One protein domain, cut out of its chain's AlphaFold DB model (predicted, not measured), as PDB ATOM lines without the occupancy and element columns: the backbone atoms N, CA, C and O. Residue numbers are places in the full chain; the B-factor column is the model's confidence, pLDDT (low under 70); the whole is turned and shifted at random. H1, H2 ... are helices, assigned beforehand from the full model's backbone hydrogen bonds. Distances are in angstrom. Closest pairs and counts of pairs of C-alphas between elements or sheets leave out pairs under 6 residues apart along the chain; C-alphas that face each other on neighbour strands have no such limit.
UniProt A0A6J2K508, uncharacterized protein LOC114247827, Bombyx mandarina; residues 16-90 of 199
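Overview. This is residues 16 to 90 of the 199 residues of the protein "uncharacterized protein LOC114247827" of Bombyx mandarina (UniProt A0A6J2K508). One long helix, H1, makes much of the length, and two shorter helices, H3 and H4, pack crosswise on its residues 21 to 29 and 18 to 22. Residues 37 to 42, of which 37 and 38 belong to H1, stick out at one end of the longest axis, and the stretch after them folds back through the small H2; at the opposite end of that axis lies the small H5, residues 86 to 89, away from the other helices. The printed part has 75 residues with five named helices, H1 to H5 in chain order, and no named strand; the class is all helix. It is loose, with a radius of gyration of the C-alphas of 14.5 A, and elongated, spanning 49 by 27 by 15 A.

Along the chain. H1, residues 16 to 38, runs 32.8 A from C-alpha 16 at (175.495, 187.581, 311.313) to C-alpha 38 at (181.200, 217.578, 299.302). H3 is residues 51 to 59, 12.0 A, and H4 residues 63 to 75, 18.7 A. H2, residues 46 to 49, and H5, residues 86 to 89, are short; C-alpha 89 is at (166.051, 177.775, 302.280).

Arrangement. H1 touches H3 with residues 21 to 29 alone, at a steep tilt of 46 degrees, opposite ways; the closest C-alphas, of Tyr 25 and Thr 55, are 5.7 A apart. With residues 18 to 22 alone H1 touches H4, about perpendicular at 88 degrees; the closest C-alphas, of Arg 18 and Ile 69, are 6.4 A apart. H4 touches H3 with residues 63 to 67 alone, only just about perpendicular at 71 degrees; the closest C-alphas, of Ala 56 and Glu 63, are 5.2 A apart. H2 is close to H1 but not clearly touching, the closest C-alphas, of Tyr 32 and Leu 48, being 6.5 A apart. H5 is apart from H1, H2, H3 and H4. In H1, H3 and H4 every O i to N i+4 pair is within hydrogen-bond range; H2 and H5 are too short for such a pair.

Size, cuts and confidence. The farthest C-alphas, of Asn 42 and Arg 90, are 49.6 A apart. The printed part has no cut and no long link. Mean pLDDT of the printed part is 84.5; residues 39 to 42, 78 to 81, 86 and 89 are under 70.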
ATOM      1  N   GLU A  16     174.724 186.491 310.703       88.50
ATOM      2  CA  GLU A  16     175.495 187.581 311.313       88.50
ATOM      3  C   GLU A  16     176.613 188.095 310.394       88.50
ATOM      4  O   GLU A  16     176.706 189.296 310.137       88.50
ATOM      5  N   GLY A  17     177.392 187.188 309.797       90.94
ATOM      6  CA  GLY A  17     178.420 187.552 308.819       90.94
ATOM      7  C   GLY A  17     177.831 188.284 307.610       90.94
ATOM      8  O   GLY A  17     178.380 189.286 307.159       90.94
ATOM      9  N   ARG A  18     176.658 187.854 307.126       91.12
ATOM     10  CA  ARG A  18     175.924 188.551 306.053       91.12
ATOM     11  C   ARG A  18     175.497 189.961 306.461       91.12
ATOM     12  O   ARG A  18     175.613 190.879 305.651       91.12
ATOM     13  N   ALA A  19     175.065 190.145 307.708       91.44
ATOM     14  CA  ALA A  19     174.706 191.453 308.243       91.44
ATOM     15  C   ALA A  19     175.909 192.397 308.334       91.44
ATOM     16  O   ALA A  19     175.778 193.578 308.018       91.44
ATOM     17  N   ILE A  20     177.079 191.891 308.736       93.50
ATOM     18  CA  ILE A  20     178.326 192.668 308.749       93.50
ATOM     19  C   ILE A  20     178.690 193.099 307.325       93.50
ATOM     20  O   ILE A  20     178.866 194.287 307.083       93.50
ATOM     21  N   ILE A  21     178.703 192.172 306.362       94.00
ATOM     22  CA  ILE A  21     179.026 192.475 304.955       94.00
ATOM     23  C   ILE A  21     178.079 193.536 304.386       94.00
ATOM     24  O   ILE A  21     178.515 194.472 303.717       94.00
ATOM     25  N   ALA A  22     176.780 193.422 304.669       93.69
ATOM     26  CA  ALA A  22     175.812 194.418 304.234       93.69
ATOM     27  C   ALA A  22     176.062 195.789 304.883       93.69
ATOM     28  O   ALA A  22     175.975 196.799 304.194       93.69
ATOM     29  N   ARG A  23     176.386 195.839 306.183       93.81
ATOM     30  CA  ARG A  23     176.747 197.088 306.878       93.81
ATOM     31  C   ARG A  23     177.984 197.743 306.262       93.81
ATOM     32  O   ARG A  23     177.928 198.931 305.973       93.81
ATOM     33  N   VAL A  24     179.034 196.969 305.979       95.62
ATOM     34  CA  VAL A  24     180.250 197.459 305.301       95.62
ATOM     35  C   VAL A  24     179.912 198.061 303.935       95.62
ATOM     36  O   VAL A  24     180.365 199.155 303.620       95.62
ATOM     37  N   TYR A  25     179.059 197.400 303.146       95.50
ATOM     38  CA  TYR A  25     178.611 197.950 301.864       95.50
ATOM     39  C   TYR A  25     177.901 199.303 302.013       95.50
ATOM     40  O   TYR A  25     178.146 200.211 301.222       95.50
ATOM     41  N   HIS A  26     177.011 199.441 303.002       94.31
ATOM     42  CA  HIS A  26     176.320 200.710 303.249       94.31
ATOM     43  C   HIS A  26     177.285 201.799 303.692       94.31
ATOM     44  O   HIS A  26     177.265 202.867 303.101       94.31
ATOM     45  N   PHE A  27     178.191 201.490 304.617       95.38
ATOM     46  CA  PHE A  27     179.224 202.422 305.051       95.38
ATOM     47  C   PHE A  27     180.043 202.969 303.870       95.38
ATOM     48  O   PHE A  27     180.145 204.178 303.698       95.38
ATOM     49  N   LEU A  28     180.552 202.091 302.997       93.75
ATOM     50  CA  LEU A  28     181.339 202.500 301.825       93.75
ATOM     51  C   LEU A  28     180.511 203.270 300.786       93.75
ATOM     52  O   LEU A  28     181.038 204.105 300.052       93.75
ATOM     53  N   ARG A  29     179.210 202.980 300.695       93.81
ATOM     54  CA  ARG A  29     178.284 203.721 299.836       93.81
ATOM     55  C   ARG A  29     178.019 205.121 300.377       93.81
ATOM     56  O   ARG A  29     177.983 206.062 299.593       93.81
ATOM     57  N   ASP A  30     177.817 205.239 301.680       92.62
ATOM     58  CA  ASP A  30     177.547 206.507 302.345       92.62
ATOM     59  C   ASP A  30     178.800 207.392 302.316       92.62
ATOM     60  O   ASP A  30     178.690 208.566 301.981       92.62
ATOM     61  N   GLU A  31     179.990 206.811 302.512       90.69
ATOM     62  CA  GLU A  31     181.288 207.467 302.288       90.69
ATOM     63  C   GLU A  31     181.399 208.014 300.857       90.69
ATOM     64  O   GLU A  31     181.666 209.199 300.663       90.69
ATOM     65  N   TYR A  32     181.133 207.181 299.843       90.38
ATOM     66  CA  TYR A  32     181.163 207.619 298.446       90.38
ATOM     67  C   TYR A  32     180.163 208.748 298.169       90.38
ATOM     68  O   TYR A  32     180.502 209.721 297.498       90.38
ATOM     69  N   ASN A  33     178.940 208.648 298.694       89.88
ATOM     70  CA  ASN A  33     177.927 209.686 298.522       89.88
ATOM     71  C   ASN A  33     178.325 210.992 299.219       89.88
ATOM     72  O   ASN A  33     178.137 212.058 298.644       89.88
ATOM     73  N   PHE A  34     178.889 210.910 300.425       88.19
ATOM     74  CA  PHE A  34     179.375 212.061 301.178       88.19
ATOM     75  C   PHE A  34     180.513 212.763 300.434       88.19
ATOM     76  O   PHE A  34     180.465 213.974 300.234       88.19
ATOM     77  N   MET A  35     181.502 212.009 299.947       84.88
ATOM     78  CA  MET A  35     182.593 212.569 299.149       84.88
ATOM     79  C   MET A  35     182.086 213.152 297.831       84.88
ATOM     80  O   MET A  35     182.541 214.210 297.426       84.88
ATOM     81  N   LYS A  36     181.114 212.509 297.177       85.81
ATOM     82  CA  LYS A  36     180.506 213.027 295.946       85.81
ATOM     83  C   LYS A  36     179.712 214.317 296.178       85.81
ATOM     84  O   LYS A  36     179.679 215.161 295.294       85.81
ATOM     85  N   ALA A  37     179.056 214.452 297.329       85.19
ATOM     86  CA  ALA A  37     178.282 215.641 297.676       85.19
ATOM     87  C   ALA A  37     179.169 216.820 298.112       85.19
ATOM     88  O   ALA A  37     178.811 217.962 297.849       85.19
ATOM     89  N   ASN A  38     180.309 216.547 298.758       81.06
ATOM     90  CA  ASN A  38     181.200 217.578 299.302       81.06
ATOM     91  C   ASN A  38     182.386 217.937 298.395       81.06
ATOM     92  O   ASN A  38     182.961 219.011 298.555       81.06
ATOM     93  N   ASN A  39     182.776 217.073 297.455       69.31
ATOM     94  CA  ASN A  39     183.834 217.384 296.498       69.31
ATOM     95  C   ASN A  39     183.237 218.076 295.269       69.31
ATOM     96  O   ASN A  39     182.754 217.422 294.346       69.31
ATOM     97  N   MET A  40     183.308 219.406 295.274       59.69
ATOM     98  CA  MET A  40     183.120 220.252 294.098       59.69
ATOM     99  C   MET A  40     184.352 220.096 293.180       59.69
ATOM    100  O   MET A  40     185.453 220.542 293.487       59.69
ATOM    101  N   ASP A  41     184.174 219.386 292.069       60.91
ATOM    102  CA  ASP A  41     184.854 219.598 290.782       60.91
ATOM    103  C   ASP A  41     186.341 219.233 290.549       60.91
ATOM    104  O   ASP A  41     186.771 219.365 289.409       60.91
ATOM    105  N   ASN A  42     187.128 218.695 291.497       63.09
ATOM    106  CA  ASN A  42     188.557 218.383 291.213       63.09
ATOM    107  C   ASN A  42     189.138 217.058 291.757       63.09
ATOM    108  O   ASN A  42     190.351 216.850 291.698       63.09
ATOM    109  N   CYS A  43     188.320 216.133 292.269       70.88
ATOM    110  CA  CYS A  43     188.815 214.843 292.768       70.88
ATOM    111  C   CYS A  43     188.301 213.679 291.913       70.88
ATOM    112  O   CYS A  43     187.093 213.530 291.725       70.88
ATOM    113  N   ASP A  44     189.209 212.828 291.421       79.38
ATOM    114  CA  ASP A  44     188.827 211.594 290.735       79.38
ATOM    115  C   ASP A  44     188.292 210.562 291.743       79.38
ATOM    116  O   ASP A  44     189.041 209.893 292.458       79.38
ATOM    117  N   LEU A  45     186.965 210.429 291.799       81.25
ATOM    118  CA  LEU A  45     186.268 209.433 292.620       81.25
ATOM    119  C   LEU A  45     186.114 208.073 291.917       81.25
ATOM    120  O   LEU A  45     185.551 207.146 292.513       81.25
ATOM    121  N   SER A  46     186.605 207.913 290.682       82.50
ATOM    122  CA  SER A  46     186.522 206.660 289.917       82.50
ATOM    123  C   SER A  46     187.010 205.427 290.703       82.50
ATOM    124  O   SER A  46     186.307 204.406 290.708       82.50
ATOM    125  N   PRO A  47     188.110 205.494 291.490       82.62
ATOM    126  CA  PRO A  47     188.553 204.363 292.313       82.62
ATOM    127  C   PRO A  47     187.556 203.966 293.416       82.62
ATOM    128  O   PRO A  47     187.460 202.794 293.788       82.62
ATOM    129  N   LEU A  48     186.789 204.928 293.938       84.50
ATOM    130  CA  LEU A  48     185.840 204.728 295.038       84.50
ATOM    131  C   LEU A  48     184.443 204.318 294.556       84.50
ATOM    132  O   LEU A  48     183.682 203.742 295.338       84.50
ATOM    133  N   ALA A  49     184.132 204.552 293.277       86.31
ATOM    134  CA  ALA A  49     182.836 204.258 292.667       86.31
ATOM    135  C   ALA A  49     182.471 202.764 292.720       86.31
ATOM    136  O   ALA A  49     181.302 202.395 292.871       86.31
ATOM    137  N   ASN A  50     183.470 201.878 292.655       91.38
ATOM    138  CA  ASN A  50     183.276 200.428 292.672       91.38
ATOM    139  C   ASN A  50     183.072 199.869 294.094       91.38
ATOM    140  O   ASN A  50     183.829 199.028 294.579       91.38
ATOM    141  N   ILE A  51     181.991 200.290 294.755       93.94
ATOM    142  CA  ILE A  51     181.677 199.954 296.158       93.94
ATOM    143  C   ILE A  51     181.617 198.435 296.396       93.94
ATOM    144  O   ILE A  51     182.076 197.934 297.424       93.94
ATOM    145  N   ARG A  52     181.071 197.664 295.443       93.62
ATOM    146  CA  ARG A  52     180.952 196.196 295.568       93.62
ATOM    147  C   ARG A  52     182.310 195.503 295.588       93.62
ATOM    148  O   ARG A  52     182.508 194.615 296.413       93.62
ATOM    149  N   LYS A  53     183.223 195.934 294.716       93.19
ATOM    150  CA  LYS A  53     184.593 195.423 294.649       93.19
ATOM    151  C   LYS A  53     185.365 195.777 295.917       93.19
ATOM    152  O   LYS A  53     185.930 194.896 296.550       93.19
ATOM    153  N   ARG A  54     185.241 197.023 296.384       94.00
ATOM    154  CA  ARG A  54     185.817 197.465 297.667       94.00
ATOM    155  C   ARG A  54     185.282 196.660 298.851       94.00
ATOM    156  O   ARG A  54     186.042 196.253 299.717       94.00
ATOM    157  N   THR A  55     183.982 196.362 298.868       94.88
ATOM    158  CA  THR A  55     183.376 195.518 299.912       94.88
ATOM    159  C   THR A  55     183.917 194.087 299.848       94.88
ATOM    160  O   THR A  55     184.188 193.480 300.883       94.88
ATOM    161  N   ALA A  56     184.073 193.536 298.643       93.56
ATOM    162  CA  ALA A  56     184.636 192.208 298.418       93.56
ATOM    163  C   ALA A  56     186.089 192.115 298.913       93.56
ATOM    164  O   ALA A  56     186.431 191.180 299.637       93.56
ATOM    165  N   GLU A  57     186.908 193.116 298.596       92.62
ATOM    166  CA  GLU A  57     188.294 193.232 299.055       92.62
ATOM    167  C   GLU A  57     188.372 193.404 300.579       92.62
ATOM    168  O   GLU A  57     189.068 192.637 301.241       92.62
ATOM    169  N   ALA A  58     187.579 194.316 301.156       92.50
ATOM    170  CA  ALA A  58     187.557 194.584 302.597       92.50
ATOM    171  C   ALA A  58     187.087 193.381 303.432       92.50
ATOM    172  O   ALA A  58     187.572 193.153 304.537       92.50
ATOM    173  N   THR A  59     186.133 192.597 302.918       91.50
ATOM    174  CA  THR A  59     185.579 191.428 303.628       91.50
ATOM    175  C   THR A  59     186.248 190.107 303.241       91.50
ATOM    176  O   THR A  59     185.974 189.077 303.858       91.50
ATOM    177  N   GLY A  60     187.123 190.107 302.228       90.00
ATOM    178  CA  GLY A  60     187.785 188.909 301.707       90.00
ATOM    179  C   GLY A  60     186.830 187.901 301.054       90.00
ATOM    180  O   GLY A  60     187.082 186.692 301.100       90.00
ATOM    181  N   ILE A  61     185.716 188.376 300.491       90.25
ATOM    182  CA  ILE A  61     184.621 187.568 299.936       90.25
ATOM    183  C   ILE A  61     184.418 187.921 298.464       90.25
ATOM    184  O   ILE A  61     184.624 189.052 298.056       90.25
ATOM    185  N   SER A  62     183.967 186.967 297.646       91.12
ATOM    186  CA  SER A  62     183.705 187.242 296.228       91.12
ATOM    187  C   SER A  62     182.593 188.283 296.013       91.12
ATOM    188  O   SER A  62     181.558 188.256 296.686       91.12
ATOM    189  N   GLU A  63     182.741 189.129 294.990       92.44
ATOM    190  CA  GLU A  63     181.725 190.118 294.586       92.44
ATOM    191  C   GLU A  63     180.352 189.487 294.306       92.44
ATOM    192  O   GLU A  63     179.301 190.071 294.596       92.44
ATOM    193  N   ARG A  64     180.346 188.254 293.783       91.31
ATOM    194  CA  ARG A  64     179.125 187.475 293.543       91.31
ATOM    195  C   ARG A  64     178.362 187.225 294.841       91.31
ATOM    196  O   ARG A  64     177.139 187.354 294.875       91.31
ATOM    197  N   THR A  65     179.071 186.878 295.912       91.25
ATOM    198  CA  THR A  65     178.474 186.651 297.232       91.25
ATOM    199  C   THR A  65     177.954 187.952 297.835       91.25
ATOM    200  O   THR A  65     176.838 187.957 298.348       91.25
ATOM    201  N   VAL A  66     178.701 189.056 297.715       93.31
ATOM    202  CA  VAL A  66     178.243 190.388 298.148       93.31
ATOM    203  C   VAL A  66     176.940 190.758 297.434       93.31
ATOM    204  O   VAL A  66     175.950 191.097 298.077       93.31
ATOM    205  N   THR A  67     176.890 190.591 296.111       94.00
ATOM    206  CA  THR A  67     175.692 190.875 295.305       94.00
ATOM    207  C   THR A  67     174.493 190.020 295.732       94.00
ATOM    208  O   THR A  67     173.382 190.535 295.854       94.00
ATOM    209  N   ALA A  68     174.704 188.731 296.017       91.44
ATOM    210  CA  ALA A  68     173.647 187.846 296.503       91.44
ATOM    211  C   ALA A  68     173.108 188.271 297.881       91.44
ATOM    212  O   ALA A  68     171.899 188.239 298.099       91.44
ATOM    213  N   ILE A  69     173.988 188.695 298.794       91.56
ATOM    214  CA  ILE A  69     173.607 189.193 300.124       91.56
ATOM    215  C   ILE A  69     172.793 190.485 300.006       91.56
ATOM    216  O   ILE A  69     171.782 190.632 300.684       91.56
ATOM    217  N   LEU A  70     173.186 191.408 299.124       91.56
ATOM    218  CA  LEU A  70     172.446 192.655 298.905       91.56
ATOM    219  C   LEU A  70     171.058 192.410 298.308       91.56
ATOM    220  O   LEU A  70     170.099 193.072 298.704       91.56
ATOM    221  N   LYS A  71     170.938 191.443 297.390       90.62
ATOM    222  CA  LYS A  71     169.637 191.022 296.859       90.62
ATOM    223  C   LYS A  71     168.749 190.465 297.971       90.62
ATOM    224  O   LYS A  71     167.620 190.915 298.111       90.62
ATOM    225  N   GLU A  72     169.287 189.568 298.799       88.19
ATOM    226  CA  GLU A  72     168.565 189.044 299.961       88.19
ATOM    227  C   GLU A  72     168.143 190.174 300.909       88.19
ATOM    228  O   GLU A  72     166.998 190.195 301.337       88.19
ATOM    229  N   LYS A  73     169.014 191.155 301.176       87.25
ATOM    230  CA  LYS A  73     168.680 192.302 302.031       87.25
ATOM    231  C   LYS A  73     167.499 193.115 301.503       87.25
ATOM    232  O   LYS A  73     166.679 193.555 302.296       87.25
ATOM    233  N   LYS A  74     167.413 193.321 300.186       86.44
ATOM    234  CA  LYS A  74     166.306 194.056 299.556       86.44
ATOM    235  C   LYS A  74     164.968 193.315 299.679       86.44
ATOM    236  O   LYS A  74     163.925 193.954 299.711       86.44
ATOM    237  N   GLU A  75     165.006 191.987 299.724       84.06
ATOM    238  CA  GLU A  75     163.823 191.129 299.870       84.06
ATOM    239  C   GLU A  75     163.367 190.984 301.337       84.06
ATOM    240  O   GLU A  75     162.276 190.476 301.590       84.06
ATOM    241  N   LEU A  76     164.177 191.414 302.315       80.19
ATOM    242  CA  LEU A  76     163.824 191.381 303.735       80.19
ATOM    243  C   LEU A  76     162.942 192.593 304.109       80.19
ATOM    244  O   LEU A  76     163.280 193.720 303.744       80.19
ATOM    245  N   PRO A  77     161.843 192.409 304.868       74.38
ATOM    246  CA  PRO A  77     161.022 193.521 305.345       74.38
ATOM    247  C   PRO A  77     161.796 194.399 306.345       74.38
ATOM    248  O   PRO A  77     162.476 193.891 307.241       74.38
ATOM    249  N   SER A  78     161.663 195.723 306.195       66.75
ATOM    250  CA  SER A  78     162.554 196.762 306.745       66.75
ATOM    251  C   SER A  78     162.736 196.834 308.269       66.75
ATOM    252  O   SER A  78     163.579 197.608 308.707       66.75
ATOM    253  N   SER A  79     161.991 196.083 309.089       57.81
ATOM    254  CA  SER A  79     161.920 196.356 310.538       57.81
ATOM    255  C   SER A  79     162.511 195.278 311.462       57.81
ATOM    256  O   SER A  79     162.878 195.585 312.591       57.81
ATOM    257  N   SER A  80     162.670 194.018 311.035       57.12
ATOM    258  CA  SER A  80     163.127 192.973 311.981       57.12
ATOM    259  C   SER A  80     163.656 191.676 311.369       57.12
ATOM    260  O   SER A  80     164.037 190.754 312.095       57.12
ATOM    261  N   ALA A  81     163.697 191.557 310.042       62.97
ATOM    262  CA  ALA A  81     164.060 190.292 309.424       62.97
ATOM    263  C   ALA A  81     165.587 190.116 309.382       62.97
ATOM    264  O   ALA A  81     166.309 190.805 308.664       62.97
ATOM    265  N   SER A  82     166.084 189.167 310.175       71.25
ATOM    266  CA  SER A  82     167.484 188.747 310.154       71.25
ATOM    267  C   SER A  82     167.799 187.933 308.892       71.25
ATOM    268  O   SER A  82     166.948 187.232 308.336       71.25
ATOM    269  N   PHE A  83     169.053 187.995 308.429       79.12
ATOM    270  CA  PHE A  83     169.509 187.155 307.322       79.12
ATOM    271  C   PHE A  83     169.328 185.676 307.673       79.12
ATOM    272  O   PHE A  83     169.909 185.160 308.632       79.12
ATOM    273  N   THR A  84     168.557 184.960 306.858       73.00
ATOM    274  CA  THR A  84     168.360 183.523 307.043       73.00
ATOM    275  C   THR A  84     169.576 182.759 306.521       73.00
ATOM    276  O   THR A  84     170.104 183.041 305.449       73.00
ATOM    277  N   SER A  85     170.019 181.741 307.265       72.81
ATOM    278  CA  SER A  85     171.118 180.880 306.811       72.81
ATOM    279  C   SER A  85     170.761 180.196 305.478       72.81
ATOM    280  O   SER A  85     169.703 179.566 305.397       72.81
ATOM    281  N   PRO A  86     171.648 180.215 304.464       69.75
ATOM    282  CA  PRO A  86     171.365 179.699 303.115       69.75
ATOM    283  C   PRO A  86     170.827 178.276 303.086       69.75
ATOM    284  O   PRO A  86     169.959 177.934 302.289       69.75
ATOM    285  N   MET A  87     171.332 177.444 303.993       72.25
ATOM    286  CA  MET A  87     171.001 176.029 304.039       72.25
ATOM    287  C   MET A  87     169.558 175.768 304.494       72.25
ATOM    288  O   MET A  87     168.997 174.734 304.139       72.25
ATOM    289  N   LYS A  88     168.930 176.713 305.210       70.25
ATOM    290  CA  LYS A  88     167.531 176.600 305.655       70.25
ATOM    291  C   LYS A  88     166.534 176.777 304.507       70.25
ATOM    292  O   LYS A  88     165.478 176.160 304.536       70.25
ATOM    293  N   LYS A  89     166.883 177.565 303.481       67.19
ATOM    294  CA  LYS A  89     166.051 177.775 302.280       67.19
ATOM    295  C   LYS A  89     166.177 176.639 301.254       67.19
ATOM    296  O   LYS A  89     165.500 176.655 300.229       67.19
ATOM    297  N   ARG A  90     167.051 175.651 301.487       73.06
ATOM    298  CA  ARG A  90     167.242 174.537 300.554       73.06
ATOM    299  C   ARG A  90     165.980 173.674 300.521       73.06
ATOM    300  O   ARG A  90     165.595 173.122 301.551       73.06
TER     301      ARG A  90